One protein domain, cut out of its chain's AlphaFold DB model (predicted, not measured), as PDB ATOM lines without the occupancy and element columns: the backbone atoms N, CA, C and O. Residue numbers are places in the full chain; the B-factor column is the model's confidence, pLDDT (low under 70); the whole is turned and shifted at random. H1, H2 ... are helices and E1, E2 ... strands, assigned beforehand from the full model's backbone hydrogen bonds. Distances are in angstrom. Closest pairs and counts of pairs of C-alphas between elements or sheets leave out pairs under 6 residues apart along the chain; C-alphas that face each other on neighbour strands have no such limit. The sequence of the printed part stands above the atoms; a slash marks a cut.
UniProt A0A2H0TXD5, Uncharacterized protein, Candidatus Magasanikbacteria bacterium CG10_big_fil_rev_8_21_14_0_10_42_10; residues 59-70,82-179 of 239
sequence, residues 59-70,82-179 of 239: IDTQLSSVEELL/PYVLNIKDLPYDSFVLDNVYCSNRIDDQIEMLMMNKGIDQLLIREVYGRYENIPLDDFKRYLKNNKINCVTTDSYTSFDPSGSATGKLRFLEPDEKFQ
ATOM      1  N   ILE A  59     -19.132  46.120  14.115       94.44
ATOM      2  CA  ILE A  59     -17.984  46.046  15.008       94.44
ATOM      3  C   ILE A  59     -18.487  45.665  16.400       94.44
ATOM      4  O   ILE A  59     -19.332  46.350  16.985       94.44
ATOM      5  N   ASP A  60     -17.946  44.583  16.949       94.50
ATOM      6  CA  ASP A  60     -18.206  44.144  18.313       94.50
ATOM      7  C   ASP A  60     -16.921  44.200  19.159       94.50
ATOM      8  O   ASP A  60     -16.007  44.973  18.882       94.50
ATOM      9  N   THR A  61     -16.871  43.473  20.274       95.12
ATOM     10  CA  THR A  61     -15.685  43.445  21.146       95.12
ATOM     11  C   THR A  61     -14.587  42.485  20.678       95.12
ATOM     12  O   THR A  61     -13.508  42.468  21.275       95.12
ATOM     13  N   GLN A  62     -14.869  41.618  19.707       95.12
ATOM     14  CA  GLN A  62     -13.906  40.674  19.158       95.12
ATOM     15  C   GLN A  62     -13.066  41.363  18.084       95.12
ATOM     16  O   GLN A  62     -13.532  42.245  17.369       95.12
ATOM     17  N   LEU A  63     -11.797  40.968  18.003       94.81
ATOM     18  CA  LEU A  63     -10.931  41.402  16.919       94.81
ATOM     19  C   LEU A  63     -11.298  40.609  15.672       94.81
ATOM     20  O   LEU A  63     -10.994  39.418  15.617       94.81
ATOM     21  N   SER A  64     -11.888  41.274  14.685       94.38
ATOM     22  CA  SER A  64     -12.251  40.636  13.423       94.38
ATOM     23  C   SER A  64     -11.681  41.377  12.231       94.38
ATOM     24  O   SER A  64     -11.591  42.608  12.232       94.38
ATOM     25  N   SER A  65     -11.288  40.625  11.203       92.69
ATOM     26  CA  SER A  65     -11.040  41.225   9.893       92.69
ATOM     27  C   SER A  65     -12.360  41.673   9.265       92.69
ATOM     28  O   SER A  65     -13.439  41.192   9.620       92.69
ATOM     29  N   VAL A  66     -12.298  42.574   8.288       90.69
ATOM     30  CA  VAL A  66     -13.495  42.952   7.523       90.69
ATOM     31  C   VAL A  66     -14.088  41.751   6.774       90.69
ATOM     32  O   VAL A  66     -15.310  41.658   6.649       90.69
ATOM     33  N   GLU A  67     -13.254  40.809   6.322       89.56
ATOM     34  CA  GLU A  67     -13.715  39.555   5.713       89.56
ATOM     35  C   GLU A  67     -14.584  38.723   6.670       89.56
ATOM     36  O   GLU A  67     -15.632  38.224   6.267       89.56
ATOM     37  N   GLU A  68     -14.205  38.616   7.945       91.75
ATOM     38  CA  GLU A  68     -14.962  37.861   8.955       91.75
ATOM     39  C   GLU A  68     -16.323  38.497   9.280       91.75
ATOM     40  O   GLU A  68     -17.269  37.799   9.652       91.75
ATOM     41  N   LEU A  69     -16.447  39.815   9.103       91.31
ATOM     42  CA  LEU A  69     -17.693  40.564   9.294       91.31
ATOM     43  C   LEU A  69     -18.637  40.480   8.079       91.31
ATOM     44  O   LEU A  69     -19.800  40.900   8.161       91.31
ATOM     45  N   LEU A  70     -18.154  39.954   6.950       89.25
ATOM     46  CA  LEU A  70     -18.899  39.829   5.704       89.25
ATOM     47  C   LEU A  70     -19.880  38.648   5.778       89.25
ATOM     48  O   LEU A  70     -19.504  37.511   6.060       89.25
ATOM     49  N   PRO A  82     -21.074  55.828  -5.889       57.00
ATOM     50  CA  PRO A  82     -22.180  55.667  -6.834       57.00
ATOM     51  C   PRO A  82     -22.220  54.265  -7.468       57.00
ATOM     52  O   PRO A  82     -23.173  53.925  -8.175       57.00
ATOM     53  N   TYR A  83     -21.193  53.447  -7.221       55.12
ATOM     54  CA  TYR A  83     -21.071  52.083  -7.705       55.12
ATOM     55  C   TYR A  83     -20.679  51.157  -6.555       55.12
ATOM     56  O   TYR A  83     -19.602  51.292  -5.980       55.12
ATOM     57  N   VAL A  84     -21.501  50.147  -6.272       55.78
ATOM     58  CA  VAL A  84     -21.047  49.000  -5.473       55.78
ATOM     59  C   VAL A  84     -20.197  48.155  -6.407       55.78
ATOM     60  O   VAL A  84     -20.706  47.324  -7.169       55.78
ATOM     61  N   LEU A  85     -18.908  48.484  -6.452       52.69
ATOM     62  CA  LEU A  85     -17.962  47.819  -7.323       52.69
ATOM     63  C   LEU A  85     -17.887  46.361  -6.893       52.69
ATOM     64  O   LEU A  85     -17.521  45.999  -5.785       52.69
ATOM     65  N   ASN A  86     -18.323  45.514  -7.806       45.62
ATOM     66  CA  ASN A  86     -18.008  44.117  -7.784       45.62
ATOM     67  C   ASN A  86     -16.955  43.908  -8.850       45.62
ATOM     68  O   ASN A  86     -17.289  43.524  -9.971       45.62
ATOM     69  N   ILE A  87     -15.698  44.167  -8.524       45.34
ATOM     70  CA  ILE A  87     -14.633  43.566  -9.302       45.34
ATOM     71  C   ILE A  87     -13.754  42.843  -8.302       45.34
ATOM     72  O   ILE A  87     -12.793  43.378  -7.773       45.34
ATOM     73  N   LYS A  88     -14.094  41.568  -8.095       41.62
ATOM     74  CA  LYS A  88     -13.253  40.582  -7.406       41.62
ATOM     75  C   LYS A  88     -11.850  40.443  -8.044       41.62
ATOM     76  O   LYS A  88     -10.995  39.795  -7.463       41.62
ATOM     77  N   ASP A  89     -11.637  41.072  -9.206       41.59
ATOM     78  CA  ASP A  89     -10.374  41.180  -9.946       41.59
ATOM     79  C   ASP A  89      -9.684  42.562  -9.827       41.59
ATOM     80  O   ASP A  89      -8.684  42.800 -10.507       41.59
ATOM     81  N   LEU A  90     -10.188  43.500  -9.008       45.12
ATOM     82  CA  LEU A  90      -9.479  44.748  -8.717       45.12
ATOM     83  C   LEU A  90      -8.726  44.614  -7.382       45.12
ATOM     84  O   LEU A  90      -9.345  44.345  -6.354       45.12
ATOM     85  N   PRO A  91      -7.403  44.862  -7.358       49.41
ATOM     86  CA  PRO A  91      -6.542  44.646  -6.188       49.41
ATOM     87  C   PRO A  91      -6.873  45.519  -4.962       49.41
ATOM     88  O   PRO A  91      -6.278  45.337  -3.905       49.41
ATOM     89  N   TYR A  92      -7.798  46.474  -5.094       49.44
ATOM     90  CA  TYR A  92      -8.192  47.392  -4.023       49.44
ATOM     91  C   TYR A  92      -9.193  46.757  -3.037       49.44
ATOM     92  O   TYR A  92      -9.103  47.009  -1.838       49.44
ATOM     93  N   ASP A  93     -10.078  45.866  -3.504       57.62
ATOM     94  CA  ASP A  93     -11.095  45.238  -2.643       57.62
ATOM     95  C   ASP A  93     -10.514  44.092  -1.797       57.62
ATOM     96  O   ASP A  93     -10.932  43.897  -0.656       57.62
ATOM     97  N   SER A  94      -9.496  43.372  -2.295       64.62
ATOM     98  CA  SER A  94      -8.775  42.368  -1.494       64.62
ATOM     99  C   SER A  94      -8.000  43.002  -0.342       64.62
ATOM    100  O   SER A  94      -7.876  42.405   0.721       64.62
ATOM    101  N   PHE A  95      -7.500  44.232  -0.524       77.31
ATOM    102  CA  PHE A  95      -6.753  44.901   0.536       77.31
ATOM    103  C   PHE A  95      -7.629  45.120   1.769       77.31
ATOM    104  O   PHE A  95      -7.223  44.742   2.863       77.31
ATOM    105  N   VAL A  96      -8.828  45.681   1.589       81.00
ATOM    106  CA  VAL A  96      -9.729  45.998   2.705       81.00
ATOM    107  C   VAL A  96     -10.128  44.738   3.470       81.00
ATOM    108  O   VAL A  96     -10.102  44.728   4.696       81.00
ATOM    109  N   LEU A  97     -10.452  43.662   2.752       82.88
ATOM    110  CA  LEU A  97     -10.873  42.397   3.356       82.88
ATOM    111  C   LEU A  97      -9.760  41.751   4.195       82.88
ATOM    112  O   LEU A  97     -10.018  41.336   5.327       82.88
ATOM    113  N   ASP A  98      -8.532  41.730   3.674       83.75
ATOM    114  CA  ASP A  98      -7.421  40.981   4.272       83.75
ATOM    115  C   ASP A  98      -6.642  41.782   5.332       83.75
ATOM    116  O   ASP A  98      -6.021  41.209   6.239       83.75
ATOM    117  N   ASN A  99      -6.635  43.113   5.208       89.94
ATOM    118  CA  ASN A  99      -5.701  43.981   5.929       89.94
ATOM    119  C   ASN A  99      -6.359  44.932   6.925       89.94
ATOM    120  O   ASN A  99      -5.642  45.600   7.667       89.94
ATOM    121  N   VAL A 100      -7.686  45.009   6.971       92.88
ATOM    122  CA  VAL A 100      -8.396  45.877   7.917       92.88
ATOM    123  C   VAL A 100      -8.978  45.030   9.041       92.88
ATOM    124  O   VAL A 100      -9.704  44.068   8.796       92.88
ATOM    125  N   TYR A 101      -8.660  45.411  10.278       95.12
ATOM    126  CA  TYR A 101      -9.120  44.754  11.499       95.12
ATOM    127  C   TYR A 101      -9.872  45.756  12.357       95.12
ATOM    128  O   TYR A 101      -9.383  46.863  12.581       95.12
ATOM    129  N   CYS A 102     -11.036  45.360  12.859       95.56
ATOM    130  CA  CYS A 102     -11.903  46.228  13.639       95.56
ATOM    131  C   CYS A 102     -12.337  45.571  14.955       95.56
ATOM    132  O   CYS A 102     -12.515  44.357  15.027       95.56
ATOM    133  N   SER A 103     -12.494  46.391  15.996       96.12
ATOM    134  CA  SER A 103     -13.022  46.030  17.315       96.12
ATOM    135  C   SER A 103     -13.347  47.290  18.122       96.12
ATOM    136  O   SER A 103     -12.581  48.250  18.134       96.12
ATOM    137  N   ASN A 104     -14.428  47.274  18.901       95.25
ATOM    138  CA  ASN A 104     -14.756  48.334  19.866       95.25
ATOM    139  C   ASN A 104     -13.794  48.357  21.071       95.25
ATOM    140  O   ASN A 104     -13.922  49.203  21.955       95.25
ATOM    141  N   ARG A 105     -12.868  47.394  21.139       95.44
ATOM    142  CA  ARG A 105     -11.761  47.315  22.101       95.44
ATOM    143  C   ARG A 105     -10.429  47.105  21.382       95.44
ATOM    144  O   ARG A 105      -9.571  46.361  21.860       95.44
ATOM    145  N   ILE A 106     -10.278  47.708  20.200       95.38
ATOM    146  CA  ILE A 106      -9.082  47.538  19.371       95.38
ATOM    147  C   ILE A 106      -7.811  47.967  20.116       95.38
ATOM    148  O   ILE A 106      -6.779  47.315  19.980       95.38
ATOM    149  N   ASP A 107      -7.899  48.983  20.982       95.19
ATOM    150  CA  ASP A 107      -6.812  49.474  21.834       95.19
ATOM    151  C   ASP A 107      -6.266  48.392  22.781       95.19
ATOM    152  O   ASP A 107      -5.051  48.268  22.952       95.19
ATOM    153  N   ASP A 108      -7.138  47.545  23.325       96.00
ATOM    154  CA  ASP A 108      -6.750  46.415  24.176       96.00
ATOM    155  C   ASP A 108      -6.187  45.223  23.373       96.00
ATOM    156  O   ASP A 108      -5.578  44.319  23.948       96.00
ATOM    157  N   GLN A 109      -6.381  45.198  22.051       95.94
ATOM    158  CA  GLN A 109      -6.093  44.046  21.183       95.94
ATOM    159  C   GLN A 109      -4.883  44.249  20.253       95.94
ATOM    160  O   GLN A 109      -4.465  43.298  19.588       95.94
ATOM    161  N   ILE A 110      -4.265  45.439  20.252       96.38
ATOM    162  CA  ILE A 110      -3.121  45.776  19.383       96.38
ATOM    163  C   ILE A 110      -1.955  44.800  19.534       96.38
ATOM    164  O   ILE A 110      -1.440  44.316  18.533       96.38
ATOM    165  N   GLU A 111      -1.553  44.460  20.758       96.00
ATOM    166  CA  GLU A 111      -0.416  43.552  20.983       96.00
ATOM    167  C   GLU A 111      -0.653  42.171  20.365       96.00
ATOM    168  O   GLU A 111       0.225  41.614  19.706       96.00
ATOM    169  N   MET A 112      -1.866  41.638  20.526       94.88
ATOM    170  CA  MET A 112      -2.250  40.358  19.939       94.88
ATOM    171  C   MET A 112      -2.215  40.420  18.410       94.88
ATOM    172  O   MET A 112      -1.677  39.515  17.770       94.88
ATOM    173  N   LEU A 113      -2.750  41.495  17.826       94.44
ATOM    174  CA  LEU A 113      -2.730  41.702  16.382       94.44
ATOM    175  C   LEU A 113      -1.292  41.810  15.852       94.44
ATOM    176  O   LEU A 113      -0.963  41.173  14.851       94.44
ATOM    177  N   MET A 114      -0.426  42.548  16.555       95.25
ATOM    178  CA  MET A 114       0.983  42.693  16.196       95.25
ATOM    179  C   MET A 114       1.703  41.345  16.167       95.25
ATOM    180  O   MET A 114       2.368  41.037  15.179       95.25
ATOM    181  N   MET A 115       1.526  40.513  17.199       93.75
ATOM    182  CA  MET A 115       2.121  39.173  17.241       93.75
ATOM    183  C   MET A 115       1.590  38.274  16.118       93.75
ATOM    184  O   MET A 115       2.371  37.625  15.427       93.75
ATOM    185  N   ASN A 116       0.271  38.258  15.903       93.38
ATOM    186  CA  ASN A 116      -0.368  37.371  14.928       93.38
ATOM    187  C   ASN A 116      -0.019  37.726  13.477       93.38
ATOM    188  O   ASN A 116       0.052  36.844  12.622       93.38
ATOM    189  N   LYS A 117       0.177  39.016  13.180       91.44
ATOM    190  CA  LYS A 117       0.461  39.504  11.821       91.44
ATOM    191  C   LYS A 117       1.939  39.811  11.586       91.44
ATOM    192  O   LYS A 117       2.314  40.112  10.450       91.44
ATOM    193  N   GLY A 118       2.782  39.664  12.610       92.06
ATOM    194  CA  GLY A 118       4.209  39.974  12.545       92.06
ATOM    195  C   GLY A 118       4.444  41.447  12.236       92.06
ATOM    196  O   GLY A 118       5.165  41.757  11.298       92.06
ATOM    197  N   ILE A 119       3.745  42.334  12.944       94.31
ATOM    198  CA  ILE A 119       3.883  43.783  12.790       94.31
ATOM    199  C   ILE A 119       5.137  44.250  13.524       94.31
ATOM    200  O   ILE A 119       5.274  44.026  14.726       94.31
ATOM    201  N   ASP A 120       6.005  44.954  12.806       90.56
ATOM    202  CA  ASP A 120       7.254  45.504  13.327       90.56
ATOM    203  C   ASP A 120       7.076  46.933  13.862       90.56
ATOM    204  O   ASP A 120       7.850  47.379  14.710       90.56
ATOM    205  N   GLN A 121       6.085  47.671  13.346       92.94
ATOM    206  CA  GLN A 121       5.934  49.105  13.589       92.94
ATOM    207  C   GLN A 121       4.486  49.557  13.778       92.94
ATOM    208  O   GLN A 121       3.551  49.015  13.194       92.94
ATOM    209  N   LEU A 122       4.310  50.617  14.558       94.75
ATOM    210  CA  LEU A 122       3.046  51.315  14.753       94.75
ATOM    211  C   LEU A 122       3.194  52.725  14.199       94.75
ATOM    212  O   LEU A 122       4.102  53.443  14.608       94.75
ATOM    213  N   LEU A 123       2.327  53.127  13.276       93.69
ATOM    214  CA  LEU A 123       2.433  54.410  12.585       93.69
ATOM    215  C   LEU A 123       1.158  55.225  12.780       93.69
ATOM    216  O   LEU A 123       0.056  54.693  12.722       93.69
ATOM    217  N   ILE A 124       1.304  56.536  12.960       90.69
ATOM    218  CA  ILE A 124       0.189  57.491  12.918       90.69
ATOM    219  C   ILE A 124       0.617  58.618  11.980       90.69
ATOM    220  O   ILE A 124       1.189  59.628  12.405       90.69
ATOM    221  N   ARG A 125       0.389  58.425  10.676       85.19
ATOM    222  CA  ARG A 125       0.967  59.298   9.643       85.19
ATOM    223  C   ARG A 125       0.482  60.734   9.721       85.19
ATOM    224  O   ARG A 125       1.246  61.645   9.410       85.19
ATOM    225  N   GLU A 126      -0.764  60.924  10.134       78.06
ATOM    226  CA  GLU A 126      -1.404  62.238  10.217       78.06
ATOM    227  C   GLU A 126      -0.757  63.149  11.265       78.06
ATOM    228  O   GLU A 126      -0.754  64.366  11.097       78.06
ATOM    229  N   VAL A 127      -0.175  62.567  12.321       78.12
ATOM    230  CA  VAL A 127       0.384  63.319  13.454       78.12
ATOM    231  C   VAL A 127       1.912  63.319  13.448       78.12
ATOM    232  O   VAL A 127       2.517  64.360  13.690       78.12
ATOM    233  N   TYR A 128       2.539  62.180  13.144       75.88
ATOM    234  CA  TYR A 128       3.988  61.982  13.303       75.88
ATOM    235  C   TYR A 128       4.726  61.772  11.965       75.88
ATOM    236  O   TYR A 128       5.942  61.641  11.919       75.88
ATOM    237  N   GLY A 129       4.019  61.785  10.831       73.56
ATOM    238  CA  GLY A 129       4.625  61.606   9.510       73.56
ATOM    239  C   GLY A 129       4.767  60.141   9.076       73.56
ATOM    240  O   GLY A 129       4.394  59.205   9.776       73.56
ATOM    241  N   ARG A 130       5.247  59.927   7.841       70.50
ATOM    242  CA  ARG A 130       4.983  58.681   7.087       70.50
ATOM    243  C   ARG A 130       5.643  57.404   7.619       70.50
ATOM    244  O   ARG A 130       5.168  56.335   7.257       70.50
ATOM    245  N   TYR A 131       6.710  57.499   8.413       71.19
ATOM    246  CA  TYR A 131       7.537  56.340   8.795       71.19
ATOM    247  C   TYR A 131       8.091  56.423  10.226       71.19
ATOM    248  O   TYR A 131       9.072  55.752  10.548       71.19
ATOM    249  N   GLU A 132       7.516  57.275  11.076       83.62
ATOM    250  CA  GLU A 132       7.939  57.377  12.472       83.62
ATOM    251  C   GLU A 132       7.226  56.312  13.310       83.62
ATOM    252  O   GLU A 132       5.998  56.298  13.397       83.62
ATOM    253  N   ASN A 133       8.007  55.402  13.900       89.62
ATOM    254  CA  ASN A 133       7.474  54.350  14.756       89.62
ATOM    255  C   ASN A 133       7.043  54.924  16.108       89.62
ATOM    256  O   ASN A 133       7.839  55.552  16.807       89.62
ATOM    257  N   ILE A 134       5.803  54.647  16.493       93.06
ATOM    258  CA  ILE A 134       5.169  55.187  17.690       93.06
ATOM    259  C   ILE A 134       5.219  54.158  18.825       93.06
ATOM    260  O   ILE A 134       4.962  52.972  18.595       93.06
ATOM    261  N   PRO A 135       5.515  54.574  20.071       94.75
ATOM    262  CA  PRO A 135       5.384  53.699  21.227       94.75
ATOM    263  C   PRO A 135       3.962  53.137  21.356       94.75
ATOM    264  O   PRO A 135       2.975  53.848  21.165       94.75
ATOM    265  N   LEU A 136       3.853  51.866  21.746       95.69
ATOM    266  CA  LEU A 136       2.575  51.158  21.871       95.69
ATOM    267  C   LEU A 136       1.544  51.912  22.726       95.69
ATOM    268  O   LEU A 136       0.381  52.016  22.339       95.69
ATOM    269  N   ASP A 137       1.965  52.457  23.867       96.38
ATOM    270  CA  ASP A 137       1.067  53.172  24.780       96.38
ATOM    271  C   ASP A 137       0.499  54.455  24.163       96.38
ATOM    272  O   ASP A 137      -0.670  54.785  24.383       96.38
ATOM    273  N   ASP A 138       1.301  55.166  23.369       95.38
ATOM    274  CA  ASP A 138       0.862  56.374  22.674       95.38
ATOM    275  C   ASP A 138      -0.074  56.022  21.513       95.38
ATOM    276  O   ASP A 138      -1.099  56.682  21.331       95.38
ATOM    277  N   PHE A 139       0.197  54.923  20.803       96.00
ATOM    278  CA  PHE A 139      -0.684  54.400  19.759       96.00
ATOM    279  C   PHE A 139      -2.060  53.994  20.307       96.00
ATOM    280  O   PHE A 139      -3.090  54.451  19.811       96.00
ATOM    281  N   LYS A 140      -2.101  53.205  21.389       97.00
ATOM    282  CA  LYS A 140      -3.355  52.819  22.063       97.00
ATOM    283  C   LYS A 140      -4.124  54.038  22.574       97.00
ATOM    284  O   LYS A 140      -5.340  54.127  22.412       97.00
ATOM    285  N   ARG A 141      -3.419  55.008  23.166       96.19
ATOM    286  CA  ARG A 141      -4.022  56.263  23.634       96.19
ATOM    287  C   ARG A 141      -4.613  57.063  22.478       96.19
ATOM    288  O   ARG A 141      -5.696  57.620  22.638       96.19
ATOM    289  N   TYR A 142      -3.937  57.104  21.331       95.19
ATOM    290  CA  TYR A 142      -4.442  57.759  20.129       95.19
ATOM    291  C   TYR A 142      -5.746  57.123  19.645       95.19
ATOM    292  O   TYR A 142      -6.731  57.839  19.467       95.19
ATOM    293  N   LEU A 143      -5.787  55.793  19.511       95.56
ATOM    294  CA  LEU A 143      -7.000  55.063  19.125       95.56
ATOM    295  C   LEU A 143      -8.169  55.387  20.058       95.56
ATOM    296  O   LEU A 143      -9.247  55.776  19.612       95.56
ATOM    297  N   LYS A 144      -7.926  55.309  21.369       95.50
ATOM    298  CA  LYS A 144      -8.939  55.549  22.397       95.50
ATOM    299  C   LYS A 144      -9.457  56.986  22.406       95.50
ATOM    300  O   LYS A 144     -10.665  57.203  22.485       95.50
ATOM    301  N   ASN A 145      -8.562  57.969  22.326       95.06
ATOM    302  CA  ASN A 145      -8.930  59.385  22.365       95.06
ATOM    303  C   ASN A 145      -9.726  59.810  21.127       95.06
ATOM    304  O   ASN A 145     -10.640  60.625  21.247       95.06
ATOM    305  N   ASN A 146      -9.405  59.234  19.968       93.50
ATOM    306  CA  ASN A 146     -10.076  59.529  18.704       93.50
ATOM    307  C   ASN A 146     -11.235  58.569  18.395       93.50
ATOM    308  O   ASN A 146     -11.905  58.738  17.384       93.50
ATOM    309  N   LYS A 147     -11.515  57.596  19.277       93.69
ATOM    310  CA  LYS A 147     -12.570  56.582  19.098       93.69
ATOM    311  C   LYS A 147     -12.433  55.836  17.765       93.69
ATOM    312  O   LYS A 147     -13.400  55.673  17.023       93.69
ATOM    313  N   ILE A 148     -11.208  55.429  17.457       94.94
ATOM    314  CA  ILE A 148     -10.888  54.664  16.257       94.94
ATOM    315  C   ILE A 148     -10.983  53.188  16.615       94.94
ATOM    316  O   ILE A 148     -10.228  52.706  17.457       94.94
ATOM    317  N   ASN A 149     -11.898  52.485  15.956       96.00
ATOM    318  CA  ASN A 149     -12.162  51.068  16.171       96.00
ATOM    319  C   ASN A 149     -11.541  50.177  15.092       96.00
ATOM    320  O   ASN A 149     -11.621  48.961  15.213       96.00
ATOM    321  N   CYS A 150     -10.938  50.752  14.047       95.50
ATOM    322  CA  CYS A 150     -10.345  50.011  12.937       95.50
ATOM    323  C   CYS A 150      -8.883  50.403  12.703       95.50
ATOM    324  O   CYS A 150      -8.495  51.568  12.806       95.50
ATOM    325  N   VAL A 151      -8.074  49.408  12.365       95.69
ATOM    326  CA  VAL A 151      -6.653  49.544  12.043       95.69
ATOM    327  C   VAL A 151      -6.332  48.766  10.773       95.69
ATOM    328  O   VAL A 151      -6.943  47.735  10.486       95.69
ATOM    329  N   THR A 152      -5.351  49.250  10.026       94.12
ATOM    330  CA  THR A 152      -4.865  48.631   8.795       94.12
ATOM    331  C   THR A 152      -3.484  48.041   8.991       94.12
ATOM    332  O   THR A 152      -2.636  48.635   9.658       94.12
ATOM    333  N   THR A 153      -3.250  46.872   8.407       93.06
ATOM    334  CA  THR A 153      -1.935  46.241   8.333       93.06
ATOM    335  C   THR A 153      -1.380  46.387   6.928       93.06
ATOM    336  O   THR A 153      -2.019  45.973   5.972       93.06
ATOM    337  N   ASP A 154      -0.168  46.892   6.769       90.38
ATOM    338  CA  ASP A 154       0.479  46.918   5.456       90.38
ATOM    339  C   ASP A 154       1.996  46.768   5.627       90.38
ATOM    340  O   ASP A 154       2.501  46.538   6.729       90.38
ATOM    341  N   SER A 155       2.746  46.792   4.532       88.94
ATOM    342  CA  SER A 155       4.188  46.646   4.548       88.94
ATOM    343  C   SER A 155       4.860  47.553   3.535       88.94
ATOM    344  O   SER A 155       4.368  47.757   2.429       88.94
ATOM    345  N   TYR A 156       6.046  48.036   3.880       85.81
ATOM    346  CA  TYR A 156       6.902  48.744   2.941       85.81
ATOM    347  C   TYR A 156       8.297  48.129   2.916       85.81
ATOM    348  O   TYR A 156       8.755  47.493   3.869       85.81
ATOM    349  N   THR A 157       8.982  48.290   1.788       86.56
ATOM    350  CA  THR A 157      10.370  47.852   1.656       86.56
ATOM    351  C   THR A 157      11.269  48.787   2.457       86.56
ATOM    352  O   THR A 157      11.281  49.994   2.228       86.56
ATOM    353  N   SER A 158      12.024  48.220   3.390       84.94
ATOM    354  CA  SER A 158      13.096  48.904   4.108       84.94
ATOM    355  C   SER A 158      14.368  48.931   3.268       84.94
ATOM    356  O   SER A 158      14.650  47.983   2.529       84.94
ATOM    357  N   PHE A 159      15.124  50.017   3.390       86.06
ATOM    358  CA  PHE A 159      16.389  50.215   2.699       86.06
ATOM    359  C   PHE A 159      17.468  50.585   3.714       86.06
ATOM    360  O   PHE A 159      17.209  51.343   4.651       86.06
ATOM    361  N   ASP A 160      18.673  50.059   3.524       85.81
ATOM    362  CA  ASP A 160      19.841  50.487   4.286       85.81
ATOM    363  C   ASP A 160      20.311  51.894   3.845       85.81
ATOM    364  O   ASP A 160      19.849  52.423   2.826       85.81
ATOM    365  N   PRO A 161      21.262  52.522   4.565       85.75
ATOM    366  CA  PRO A 161      21.815  53.817   4.164       85.75
ATOM    367  C   PRO A 161      22.484  53.824   2.779       85.75
ATOM    368  O   PRO A 161      22.726  54.897   2.233       85.75
ATOM    369  N   SER A 162      22.800  52.653   2.213       87.00
ATOM    370  CA  SER A 162      23.363  52.514   0.864       87.00
ATOM    371  C   SER A 162      22.294  52.461  -0.237       87.00
ATOM    372  O   SER A 162      22.637  52.480  -1.417       87.00
ATOM    373  N   GLY A 163      21.008  52.425   0.131       84.69
ATOM    374  CA  GLY A 163      19.879  52.310  -0.790       84.69
ATOM    375  C   GLY A 163      19.549  50.871  -1.196       84.69
ATOM    376  O   GLY A 163      18.718  50.668  -2.081       84.69
ATOM    377  N   SER A 164      20.165  49.867  -0.568       87.00
ATOM    378  CA  SER A 164      19.882  48.454  -0.828       87.00
ATOM    379  C   SER A 164      18.699  47.979   0.012       87.00
ATOM    380  O   SER A 164      18.585  48.317   1.189       87.00
ATOM    381  N   ALA A 165      17.802  47.191  -0.586       86.12
ATOM    382  CA  ALA A 165      16.630  46.670   0.112       86.12
ATOM    383  C   ALA A 165      17.038  45.663   1.203       86.12
ATOM    384  O   ALA A 165      17.663  44.644   0.911       86.12
ATOM    385  N   THR A 166      16.643  45.926   2.448       85.19
ATOM    386  CA  THR A 166      16.957  45.090   3.622       85.19
ATOM    387  C   THR A 166      15.841  44.121   4.000       85.19
ATOM    388  O   THR A 166      16.065  43.195   4.772       85.19
ATOM    389  N   GLY A 167      14.640  44.304   3.447       87.06
ATOM    390  CA  GLY A 167      13.477  43.456   3.717       87.06
ATOM    391  C   GLY A 167      12.173  44.247   3.710       87.06
ATOM    392  O   GLY A 167      12.167  45.437   3.397       87.06
ATOM    393  N   LYS A 168      11.063  43.597   4.069       87.69
ATOM    394  CA  LYS A 168       9.769  44.264   4.270       87.69
ATOM    395  C   LYS A 168       9.542  44.499   5.757       87.69
ATOM    396  O   LYS A 168       9.635  43.544   6.517       87.69
ATOM    397  N   LEU A 169       9.221  45.732   6.130       87.94
ATOM    398  CA  LEU A 169       8.722  46.069   7.460       87.94
ATOM    399  C   LEU A 169       7.205  46.116   7.401       87.94
ATOM    400  O   LEU A 169       6.645  46.767   6.514       87.94
ATOM    401  N   ARG A 170       6.552  45.405   8.315       91.94
ATOM    402  CA  ARG A 170       5.098  45.425   8.456       91.94
ATOM    403  C   ARG A 170       4.705  46.447   9.504       91.94
ATOM    404  O   ARG A 170       5.339  46.538  10.553       91.94
ATOM    405  N   PHE A 171       3.646  47.191   9.240       93.31
ATOM    406  CA  PHE A 171       3.170  48.225  10.139       93.31
ATOM    407  C   PHE A 171       1.666  48.142  10.364       93.31
ATOM    408  O   PHE A 171       0.933  47.570   9.555       93.31
ATOM    409  N   LEU A 172       1.235  48.729  11.477       95.12
ATOM    410  CA  LEU A 172      -0.160  48.958  11.811       95.12
ATOM    411  C   LEU A 172      -0.447  50.460  11.825       95.12
ATOM    412  O   LEU A 172       0.327  51.229  12.400       95.12
ATOM    413  N   GLU A 173      -1.559  50.869  11.229       94.00
ATOM    414  CA  GLU A 173      -1.962  52.274  11.132       94.00
ATOM    415  C   GLU A 173      -3.459  52.437  11.445       94.00
ATOM    416  O   GLU A 173      -4.261  51.624  10.978       94.00
ATOM    417  N   PRO A 174      -3.866  53.441  12.246       93.31
ATOM    418  CA  PRO A 174      -5.275  53.726  12.486       93.31
ATOM    419  C   PRO A 174      -5.930  54.280  11.221       93.31
ATOM    420  O   PRO A 174      -5.334  55.106  10.534       93.31
ATOM    421  N   ASP A 175      -7.169  53.882  10.947       88.06
ATOM    422  CA  ASP A 175      -7.932  54.467   9.845       88.06
ATOM    423  C   ASP A 175      -9.423  54.541  10.203       88.06
ATOM    424  O   ASP A 175     -10.139  53.537  10.285       88.06
ATOM    425  N   GLU A 176      -9.888  55.768  10.452       87.00
ATOM    426  CA  GLU A 176     -11.277  56.050  10.810       87.00
ATOM    427  C   GLU A 176     -12.246  55.981   9.622       87.00
ATOM    428  O   GLU A 176     -13.462  55.910   9.822       87.00
ATOM    429  N   LYS A 177     -11.743  55.975   8.383       87.88
ATOM    430  CA  LYS A 177     -12.600  55.924   7.196       87.88
ATOM    431  C   LYS A 177     -13.296  54.587   7.099       87.88
ATOM    432  O   LYS A 177     -14.479  54.546   6.790       87.88
ATOM    433  N   PHE A 178     -12.624  53.490   7.448       86.25
ATOM    434  CA  PHE A 178     -13.259  52.173   7.401       86.25
ATOM    435  C   PHE A 178     -14.494  52.098   8.295       86.25
ATOM    436  O   PHE A 178     -15.537  51.631   7.846       86.25
ATOM    437  N   GLN A 179     -14.433  52.603   9.528       86.00
ATOM    438  CA  GLN A 179     -15.602  52.566  10.410       86.00
ATOM    439  C   GLN A 179     -16.747  53.463   9.905       86.00
ATOM    440  O   GLN A 179     -17.903  53.047   9.951       86.00
TER     441      GLN A 179
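This is residues 59 to 70 and 82 to 179 of the 239 residues of an uncharacterized protein of Candidatus Magasanikbacteria bacterium CG10_big_fil_rev_8_21_14_0_10_42_10 (UniProt A0A2H0TXD5). What shape? A long hairpin, E2 and E3, is widened at one end by short E1; H2 and H4 pack on one face, H5 on the other, and residues 86 to 92 stick out. Which parts? The 110 printed residues include, in order, H1 E1 H2 H3 H4 E2 E3 H5; the sheet E1 E2 E3 is antiparallel and the class mixed. It is compact, radius of gyration of the C-alphas 14.9 A, and spans 45 by 35 by 27 A.

Which strands pair? E2, residues 150 to 159, and E3, 165 to 174, form a hairpin, with N 152 and O 173 2.8 A apart, within hydrogen-bond range. E1, residues 100 to 102, has N 101 2.9 A from O 151 of E2. And the helices? H2, residues 106 to 117, touches H4, 136 to 146, with 106 to 110 alone, at a steep tilt of 46 degrees; C-alphas 107 and 140 are closest, 4.8 A. H5, residues 176 to 179, is on the face opposite H2; H1, 91 to 99, only grazes the sheet, and H3, 125 to 128, is not on it. Every O i to N i+4 pair is within range in H4, 3 of 5 in H1, 6 of 8 in H2.

Where to look? H1 begins at C-alpha 91 (-6.542, 44.646, -6.188) and H5 ends at C-alpha 179 (-15.602, 52.566, 10.410). How long is E2? It is 28.6 A from first to last C-alpha.

What is missing? Residues 71 to 81 are not printed, C-alphas 70 and 82 lying 20.5 A apart. Where is confidence low? pLDDT is under 70 at residues 82 to 94.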